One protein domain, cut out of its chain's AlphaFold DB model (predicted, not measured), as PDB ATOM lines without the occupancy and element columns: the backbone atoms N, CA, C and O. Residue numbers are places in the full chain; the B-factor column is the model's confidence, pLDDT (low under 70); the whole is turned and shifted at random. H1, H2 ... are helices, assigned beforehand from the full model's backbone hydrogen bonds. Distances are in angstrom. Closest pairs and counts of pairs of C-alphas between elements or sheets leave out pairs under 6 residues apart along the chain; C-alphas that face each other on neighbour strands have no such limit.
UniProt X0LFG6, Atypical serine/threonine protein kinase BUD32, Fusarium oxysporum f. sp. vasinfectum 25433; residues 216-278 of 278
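This is residues 216 to 278 of the 278 residues of the protein "Atypical serine/threonine protein kinase BUD32" of Fusarium oxysporum f. sp. vasinfectum 25433 (UniProt X0LFG6). Two helices meet as a rough, unequal T: H2 begins beside the middle of H1 and runs away from it at about a right angle. The long link between them, residues 232 to 260, swings out in wide loops, while residues 273 to 278, the far end of H2 and the tail after it, stick out. The printed part has 63 residues with two named helices, H1 then H2, and no named strand; the class is all helix, though under half of the residues are in named elements. It is compact, with a radius of gyration of the C-alphas of 12.1 A, and flat, spanning 41 by 30 by 15 A.

Start at Pro 216 and go on to C-alpha 221 at (-23.684, -44.256, -25.278), where H1, residues 221 to 231, begins; it runs 15.5 A to C-alpha 231. Then read residues 232 to 260, which hold no named element. At C-alpha 261, (-14.381, -40.088, -24.023), find the start of H2, residues 261 to 275, which runs 21.1 A to C-alpha 275 at (-18.523, -43.993, -44.300).

Look at Gly 226 and Ile 261: H1 and H2 touch, and these are their closest C-alphas, 6.0 A apart. Their lines stand about perpendicular, only just, at 70.4 degrees. Along H1 each O i to N i+4 pair is within hydrogen-bond range; in H2 10 of 11 are.

The C-alphas farthest apart are those of Ser 238 and Glu 278, the chain's last residue, at 41.6 A. The printed part has no cut, and the link from H1 to H2 is long, with 29 residues. In the B-factor column, the mean pLDDT of the printed part of this model is 73.7; residues 216 to 218, residue 256 and residues 260 to 278 are under 70.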
ATOM      1  N   PRO A 216     -26.605 -35.849 -35.891       55.91
ATOM      2  CA  PRO A 216     -26.107 -36.979 -36.662       55.91
ATOM      3  C   PRO A 216     -25.011 -37.699 -35.862       55.91
ATOM      4  O   PRO A 216     -24.131 -37.040 -35.306       55.91
ATOM      5  N   ASN A 217     -25.062 -39.033 -35.811       58.34
ATOM      6  CA  ASN A 217     -24.040 -39.890 -35.190       58.34
ATOM      7  C   ASN A 217     -24.118 -40.108 -33.659       58.34
ATOM      8  O   ASN A 217     -23.143 -40.570 -33.070       58.34
ATOM      9  N   VAL A 218     -25.255 -39.847 -32.998       67.31
ATOM     10  CA  VAL A 218     -25.512 -40.368 -31.633       67.31
ATOM     11  C   VAL A 218     -26.192 -41.739 -31.718       67.31
ATOM     12  O   VAL A 218     -27.390 -41.884 -31.489       67.31
ATOM     13  N   ASP A 219     -25.417 -42.748 -32.106       77.62
ATOM     14  CA  ASP A 219     -25.843 -44.148 -32.251       77.62
ATOM     15  C   ASP A 219     -25.462 -45.032 -31.051       77.62
ATOM     16  O   ASP A 219     -25.947 -46.155 -30.929       77.62
ATOM     17  N   SER A 220     -24.630 -44.517 -30.142       84.06
ATOM     18  CA  SER A 220     -24.105 -45.246 -28.991       84.06
ATOM     19  C   SER A 220     -23.970 -44.356 -27.744       84.06
ATOM     20  O   SER A 220     -23.818 -43.131 -27.859       84.06
ATOM     21  N   PRO A 221     -23.981 -44.950 -26.533       87.88
ATOM     22  CA  PRO A 221     -23.684 -44.256 -25.278       87.88
ATOM     23  C   PRO A 221     -22.359 -43.485 -25.288       87.88
ATOM     24  O   PRO A 221     -22.285 -42.370 -24.767       87.88
ATOM     25  N   ALA A 222     -21.318 -44.042 -25.906       86.00
ATOM     26  CA  ALA A 222     -20.021 -43.385 -25.983       86.00
ATOM     27  C   ALA A 222     -20.064 -42.080 -26.801       86.00
ATOM     28  O   ALA A 222     -19.539 -41.054 -26.363       86.00
ATOM     29  N   ASN A 223     -20.736 -42.096 -27.957       83.94
ATOM     30  CA  ASN A 223     -20.894 -40.911 -28.805       83.94
ATOM     31  C   ASN A 223     -21.743 -39.837 -28.122       83.94
ATOM     32  O   ASN A 223     -21.394 -38.656 -28.163       83.94
ATOM     33  N   LEU A 224     -22.809 -40.243 -27.426       87.25
ATOM     34  CA  LEU A 224     -23.614 -39.339 -26.605       87.25
ATOM     35  C   LEU A 224     -22.756 -38.587 -25.582       87.25
ATOM     36  O   LEU A 224     -22.855 -37.366 -25.474       87.25
ATOM     37  N   LEU A 225     -21.903 -39.293 -24.838       87.81
ATOM     38  CA  LEU A 225     -21.072 -38.680 -23.799       87.81
ATOM     39  C   LEU A 225     -20.068 -37.668 -24.346       87.81
ATOM     40  O   LEU A 225     -19.710 -36.733 -23.624       87.81
ATOM     41  N   GLY A 226     -19.636 -37.827 -25.599       83.25
ATOM     42  CA  GLY A 226     -18.824 -36.821 -26.273       83.25
ATOM     43  C   GLY A 226     -19.559 -35.489 -26.386       83.25
ATOM     44  O   GLY A 226     -19.065 -34.475 -25.896       83.25
ATOM     45  N   TRP A 227     -20.786 -35.516 -26.907       85.00
ATOM     46  CA  TRP A 227     -21.636 -34.328 -27.018       85.00
ATOM     47  C   TRP A 227     -22.033 -33.752 -25.665       85.00
ATOM     48  O   TRP A 227     -21.984 -32.540 -25.467       85.00
ATOM     49  N   VAL A 228     -22.390 -34.601 -24.699       88.44
ATOM     50  CA  VAL A 228     -22.684 -34.129 -23.341       88.44
ATOM     51  C   VAL A 228     -21.468 -33.406 -22.754       88.44
ATOM     52  O   VAL A 228     -21.620 -32.333 -22.172       88.44
ATOM     53  N   SER A 229     -20.262 -33.947 -22.946       86.69
ATOM     54  CA  SER A 229     -19.030 -33.322 -22.452       86.69
ATOM     55  C   SER A 229     -18.736 -31.980 -23.120       86.69
ATOM     56  O   SER A 229     -18.221 -31.077 -22.463       86.69
ATOM     57  N   GLU A 230     -19.072 -31.846 -24.402       84.25
ATOM     58  CA  GLU A 230     -18.907 -30.613 -25.173       84.25
ATOM     59  C   GLU A 230     -19.899 -29.521 -24.748       84.25
ATOM     60  O   GLU A 230     -19.491 -28.384 -24.513       84.25
ATOM     61  N   TYR A 231     -21.185 -29.856 -24.600       84.69
ATOM     62  CA  TYR A 231     -22.234 -28.867 -24.326       84.69
ATOM     63  C   TYR A 231     -22.455 -28.567 -22.843       84.69
ATOM     64  O   TYR A 231     -22.812 -27.443 -22.491       84.69
ATOM     65  N   ILE A 232     -22.301 -29.569 -21.977       87.94
ATOM     66  CA  ILE A 232     -22.644 -29.484 -20.546       87.94
ATOM     67  C   ILE A 232     -21.382 -29.486 -19.675       87.94
ATOM     68  O   ILE A 232     -21.387 -28.945 -18.569       87.94
ATOM     69  N   GLY A 233     -20.277 -30.017 -20.196       86.25
ATOM     70  CA  GLY A 233     -18.985 -30.062 -19.520       86.25
ATOM     71  C   GLY A 233     -18.589 -31.468 -19.081       86.25
ATOM     72  O   GLY A 233     -19.328 -32.441 -19.222       86.25
ATOM     73  N   ARG A 234     -17.367 -31.580 -18.551       84.00
ATOM     74  CA  ARG A 234     -16.749 -32.871 -18.224       84.00
ATOM     75  C   ARG A 234     -17.534 -33.640 -17.162       84.00
ATOM     76  O   ARG A 234     -18.018 -33.062 -16.190       84.00
ATOM     77  N   MET A 235     -17.552 -34.962 -17.319       84.75
ATOM     78  CA  MET A 235     -18.116 -35.876 -16.329       84.75
ATOM     79  C   MET A 235     -17.406 -35.765 -14.969       84.75
ATOM     80  O   MET A 235     -16.204 -35.475 -14.924       84.75
ATOM     81  N   PRO A 236     -18.110 -36.036 -13.851       87.38
ATOM     82  CA  PRO A 236     -17.500 -36.043 -12.528       87.38
ATOM     83  C   PRO A 236     -16.347 -37.047 -12.446       87.38
ATOM     84  O   PRO A 236     -16.532 -38.233 -12.707       87.38
ATOM     85  N   THR A 237     -15.178 -36.614 -11.971       85.75
ATOM     86  CA  THR A 237     -14.002 -37.495 -11.796       85.75
ATOM     87  C   THR A 237     -14.274 -38.672 -10.857       85.75
ATOM     88  O   THR A 237     -13.707 -39.747 -11.028       85.75
ATOM     89  N   SER A 238     -15.207 -38.508  -9.910       89.00
ATOM     90  CA  SER A 238     -15.688 -39.575  -9.016       89.00
ATOM     91  C   SER A 238     -16.278 -40.796  -9.736       89.00
ATOM     92  O   SER A 238     -16.453 -41.845  -9.121       89.00
ATOM     93  N   TRP A 239     -16.623 -40.678 -11.022       86.88
ATOM     94  CA  TRP A 239     -17.163 -41.788 -11.803       86.88
ATOM     95  C   TRP A 239     -16.080 -42.695 -12.387       86.88
ATOM     96  O   TRP A 239     -16.416 -43.795 -12.821       86.88
ATOM     97  N   GLY A 240     -14.811 -42.280 -12.315       84.56
ATOM     98  CA  GLY A 240     -13.695 -42.963 -12.957       84.56
ATOM     99  C   GLY A 240     -13.679 -42.759 -14.472       84.56
ATOM    100  O   GLY A 240     -14.518 -42.054 -15.032       84.56
ATOM    101  N   GLU A 241     -12.703 -43.383 -15.130       84.06
ATOM    102  CA  GLU A 241     -12.631 -43.408 -16.590       84.06
ATOM    103  C   GLU A 241     -13.610 -44.456 -17.136       84.06
ATOM    104  O   GLU A 241     -13.501 -45.634 -16.779       84.06
ATOM    105  N   PRO A 242     -14.580 -44.060 -17.978       86.50
ATOM    106  CA  PRO A 242     -15.539 -44.997 -18.532       86.50
ATOM    107  C   PRO A 242     -14.886 -45.879 -19.606       86.50
ATOM    108  O   PRO A 242     -14.013 -45.437 -20.361       86.50
ATOM    109  N   LEU A 243     -15.346 -47.126 -19.671       88.19
ATOM    110  CA  LEU A 243     -14.893 -48.146 -20.611       88.19
ATOM    111  C   LEU A 243     -16.041 -48.532 -21.537       88.19
ATOM    112  O   LEU A 243     -17.157 -48.783 -21.075       88.19
ATOM    113  N   PHE A 244     -15.745 -48.627 -22.832       88.50
ATOM    114  CA  PHE A 244     -16.720 -49.000 -23.854       88.50
ATOM    115  C   PHE A 244     -16.198 -50.127 -24.732       88.50
ATOM    116  O   PHE A 244     -14.992 -50.217 -24.962       88.50
ATOM    117  N   ASP A 245     -17.093 -50.982 -25.214       87.44
ATOM    118  CA  ASP A 245     -16.772 -51.965 -26.250       87.44
ATOM    119  C   ASP A 245     -16.712 -51.328 -27.654       87.44
ATOM    120  O   ASP A 245     -16.832 -50.110 -27.821       87.44
ATOM    121  N   ASP A 246     -16.483 -52.152 -28.679       84.12
ATOM    122  CA  ASP A 246     -16.342 -51.703 -30.071       84.12
ATOM    123  C   ASP A 246     -17.624 -51.100 -30.674       84.12
ATOM    124  O   ASP A 246     -17.533 -50.377 -31.679       84.12
ATOM    125  N   ASP A 247     -18.774 -51.370 -30.045       82.75
ATOM    126  CA  ASP A 247     -20.100 -50.846 -30.387       82.75
ATOM    127  C   ASP A 247     -20.445 -49.575 -29.583       82.75
ATOM    128  O   ASP A 247     -21.507 -48.976 -29.759       82.75
ATOM    129  N   GLY A 248     -19.543 -49.124 -28.703       84.88
ATOM    130  CA  GLY A 248     -19.731 -47.927 -27.887       84.88
ATOM    131  C   GLY A 248     -20.688 -48.128 -26.711       84.88
ATOM    132  O   GLY A 248     -21.189 -47.137 -26.168       84.88
ATOM    133  N   LEU A 249     -20.949 -49.375 -26.308       87.19
ATOM    134  CA  LEU A 249     -21.734 -49.716 -25.121       87.19
ATOM    135  C   LEU A 249     -20.831 -49.798 -23.883       87.19
ATOM    136  O   LEU A 249     -19.677 -50.218 -23.984       87.19
ATOM    137  N   PRO A 250     -21.327 -49.401 -22.695       88.50
ATOM    138  CA  PRO A 250     -20.533 -49.458 -21.475       88.50
ATOM    139  C   PRO A 250     -20.170 -50.902 -21.118       88.50
ATOM    140  O   PRO A 250     -21.021 -51.793 -21.125       88.50
ATOM    141  N   THR A 251     -18.911 -51.127 -20.747       86.50
ATOM    142  CA  THR A 251     -18.387 -52.460 -20.430       86.50
ATOM    143  C   THR A 251     -17.465 -52.439 -19.218       86.50
ATOM    144  O   THR A 251     -16.815 -51.444 -18.917       86.50
ATOM    145  N   THR A 252     -17.372 -53.569 -18.520       83.94
ATOM    146  CA  THR A 252     -16.362 -53.796 -17.473       83.94
ATOM    147  C   THR A 252     -15.166 -54.600 -17.986       83.94
ATOM    148  O   THR A 252     -14.247 -54.885 -17.221       83.94
ATOM    149  N   ASN A 253     -15.181 -55.028 -19.253       82.00
ATOM    150  CA  ASN A 253     -14.131 -55.860 -19.830       82.00
ATOM    151  C   ASN A 253     -12.954 -55.003 -20.312       82.00
ATOM    152  O   ASN A 253     -13.047 -54.336 -21.335       82.00
ATOM    153  N   THR A 254     -11.821 -55.067 -19.619       78.75
ATOM    154  CA  THR A 254     -10.631 -54.263 -19.934       78.75
ATOM    155  C   THR A 254      -9.816 -54.776 -21.121       78.75
ATOM    156  O   THR A 254      -8.921 -54.071 -21.574       78.75
ATOM    157  N   THR A 255     -10.060 -55.993 -21.620       73.56
ATOM    158  CA  THR A 255      -9.187 -56.626 -22.627       73.56
ATOM    159  C   THR A 255      -9.315 -55.984 -24.011       73.56
ATOM    160  O   THR A 255      -8.312 -55.863 -24.703       73.56
ATOM    161  N   ASN A 256     -10.518 -55.530 -24.379       66.00
ATOM    162  CA  ASN A 256     -10.810 -54.894 -25.672       66.00
ATOM    163  C   ASN A 256     -11.511 -53.530 -25.526       66.00
ATOM    164  O   ASN A 256     -11.985 -52.978 -26.514       66.00
ATOM    165  N   ALA A 257     -11.618 -52.993 -24.307       71.19
ATOM    166  CA  ALA A 257     -12.317 -51.733 -24.094       71.19
ATOM    167  C   ALA A 257     -11.515 -50.528 -24.593       71.19
ATOM    168  O   ALA A 257     -10.298 -50.437 -24.424       71.19
ATOM    169  N   ILE A 258     -12.238 -49.556 -25.139       73.88
ATOM    170  CA  ILE A 258     -11.725 -48.223 -25.425       73.88
ATOM    171  C   ILE A 258     -11.920 -47.377 -24.166       73.88
ATOM    172  O   ILE A 258     -13.028 -47.285 -23.632       73.88
ATOM    173  N   SER A 259     -10.832 -46.772 -23.685       74.69
ATOM    174  CA  SER A 259     -10.833 -45.949 -22.476       74.69
ATOM    175  C   SER A 259     -10.943 -44.469 -22.817       74.69
ATOM    176  O   SER A 259     -10.158 -43.943 -23.608       74.69
ATOM    177  N   GLY A 260     -11.846 -43.779 -22.125       68.94
ATOM    178  CA  GLY A 260     -11.914 -42.322 -22.128       68.94
ATOM    179  C   GLY A 260     -12.641 -41.725 -23.336       68.94
ATOM    180  O   GLY A 260     -12.424 -42.081 -24.496       68.94
ATOM    181  N   ILE A 261     -13.481 -40.730 -23.051       68.31
ATOM    182  CA  ILE A 261     -14.381 -40.088 -24.023       68.31
ATOM    183  C   ILE A 261     -13.604 -39.481 -25.205       68.31
ATOM    184  O   ILE A 261     -14.011 -39.631 -26.351       68.31
ATOM    185  N   ASN A 262     -12.438 -38.870 -24.960       65.81
ATOM    186  CA  ASN A 262     -11.641 -38.218 -26.009       65.81
ATOM    187  C   ASN A 262     -11.089 -39.198 -27.060       65.81
ATOM    188  O   ASN A 262     -11.037 -38.864 -28.245       65.81
ATOM    189  N   GLN A 263     -10.688 -40.409 -26.652       65.19
ATOM    190  CA  GLN A 263     -10.218 -41.424 -27.601       65.19
ATOM    191  C   GLN A 263     -11.376 -41.950 -28.455       65.19
ATOM    192  O   GLN A 263     -11.203 -42.193 -29.649       65.19
ATOM    193  N   ILE A 264     -12.570 -42.055 -27.873       64.75
ATOM    194  CA  ILE A 264     -13.771 -42.527 -28.569       64.75
ATOM    195  C   ILE A 264     -14.259 -41.487 -29.567       64.75
ATOM    196  O   ILE A 264     -14.410 -41.823 -30.735       64.75
ATOM    197  N   ILE A 265     -14.379 -40.226 -29.143       62.84
ATOM    198  CA  ILE A 265     -14.618 -39.070 -30.017       62.84
ATOM    199  C   ILE A 265     -13.701 -39.164 -31.243       62.84
ATOM    200  O   ILE A 265     -14.183 -39.214 -32.373       62.84
ATOM    201  N   SER A 266     -12.384 -39.293 -31.035       61.34
ATOM    202  CA  SER A 266     -11.427 -39.348 -32.145       61.34
ATOM    203  C   SER A 266     -11.657 -40.529 -33.101       61.34
ATOM    204  O   SER A 266     -11.589 -40.348 -34.315       61.34
ATOM    205  N   ARG A 267     -12.003 -41.720 -32.588       60.94
ATOM    206  CA  ARG A 267     -12.263 -42.922 -33.402       60.94
ATOM    207  C   ARG A 267     -13.602 -42.881 -34.129       60.94
ATOM    208  O   ARG A 267     -13.662 -43.292 -35.288       60.94
ATOM    209  N   SER A 268     -14.655 -42.399 -33.479       57.19
ATOM    210  CA  SER A 268     -15.980 -42.243 -34.080       57.19
ATOM    211  C   SER A 268     -15.933 -41.236 -35.225       57.19
ATOM    212  O   SER A 268     -16.453 -41.520 -36.304       57.19
ATOM    213  N   PHE A 269     -15.202 -40.126 -35.057       55.72
ATOM    214  CA  PHE A 269     -14.942 -39.178 -36.143       55.72
ATOM    215  C   PHE A 269     -14.129 -39.803 -37.296       55.72
ATOM    216  O   PHE A 269     -14.451 -39.560 -38.459       55.72
ATOM    217  N   SER A 270     -13.141 -40.666 -37.020       53.28
ATOM    218  CA  SER A 270     -12.375 -41.367 -38.069       53.28
ATOM    219  C   SER A 270     -13.178 -42.438 -38.824       53.28
ATOM    220  O   SER A 270     -13.101 -42.499 -40.050       53.28
ATOM    221  N   ARG A 271     -13.981 -43.267 -38.138       53.25
ATOM    222  CA  ARG A 271     -14.891 -44.234 -38.796       53.25
ATOM    223  C   ARG A 271     -15.941 -43.517 -39.655       53.25
ATOM    224  O   ARG A 271     -16.368 -44.055 -40.672       53.25
ATOM    225  N   HIS A 272     -16.330 -42.302 -39.270       50.34
ATOM    226  CA  HIS A 272     -17.305 -41.490 -39.995       50.34
ATOM    227  C   HIS A 272     -16.754 -40.899 -41.300       50.34
ATOM    228  O   HIS A 272     -17.455 -40.925 -42.308       50.34
ATOM    229  N   GLN A 273     -15.492 -40.451 -41.323       42.41
ATOM    230  CA  GLN A 273     -14.841 -40.027 -42.574       42.41
ATOM    231  C   GLN A 273     -14.793 -41.151 -43.614       42.41
ATOM    232  O   GLN A 273     -14.905 -40.878 -44.800       42.41
ATOM    233  N   LEU A 274     -14.683 -42.409 -43.179       40.69
ATOM    234  CA  LEU A 274     -14.665 -43.562 -44.082       40.69
ATOM    235  C   LEU A 274     -16.058 -43.922 -44.625       40.69
ATOM    236  O   LEU A 274     -16.155 -44.357 -45.765       40.69
ATOM    237  N   ARG A 275     -17.140 -43.696 -43.864       43.44
ATOM    238  CA  ARG A 275     -18.523 -43.993 -44.300       43.44
ATOM    239  C   ARG A 275     -19.166 -42.922 -45.186       43.44
ATOM    240  O   ARG A 275     -20.211 -43.190 -45.757       43.44
ATOM    241  N   GLN A 276     -18.585 -41.726 -45.289       40.91
ATOM    242  CA  GLN A 276     -19.028 -40.706 -46.255       40.91
ATOM    243  C   GLN A 276     -18.309 -40.810 -47.617       40.91
ATOM    244  O   GLN A 276     -18.522 -39.961 -48.479       40.91
ATOM    245  N   ILE A 277     -17.440 -41.813 -47.800       40.16
ATOM    246  CA  ILE A 277     -16.652 -42.035 -49.028       40.16
ATOM    247  C   ILE A 277     -17.174 -43.250 -49.837       40.16
ATOM    248  O   ILE A 277     -16.661 -43.532 -50.918       40.16
ATOM    249  N   GLU A 278     -18.235 -43.918 -49.376       33.03
ATOM    250  CA  GLU A 278     -18.955 -44.984 -50.101       33.03
ATOM    251  C   GLU A 278     -20.388 -44.551 -50.433       33.03
ATOM    252  O   GLU A 278     -20.864 -44.914 -51.533       33.03
TER     253      GLU A 278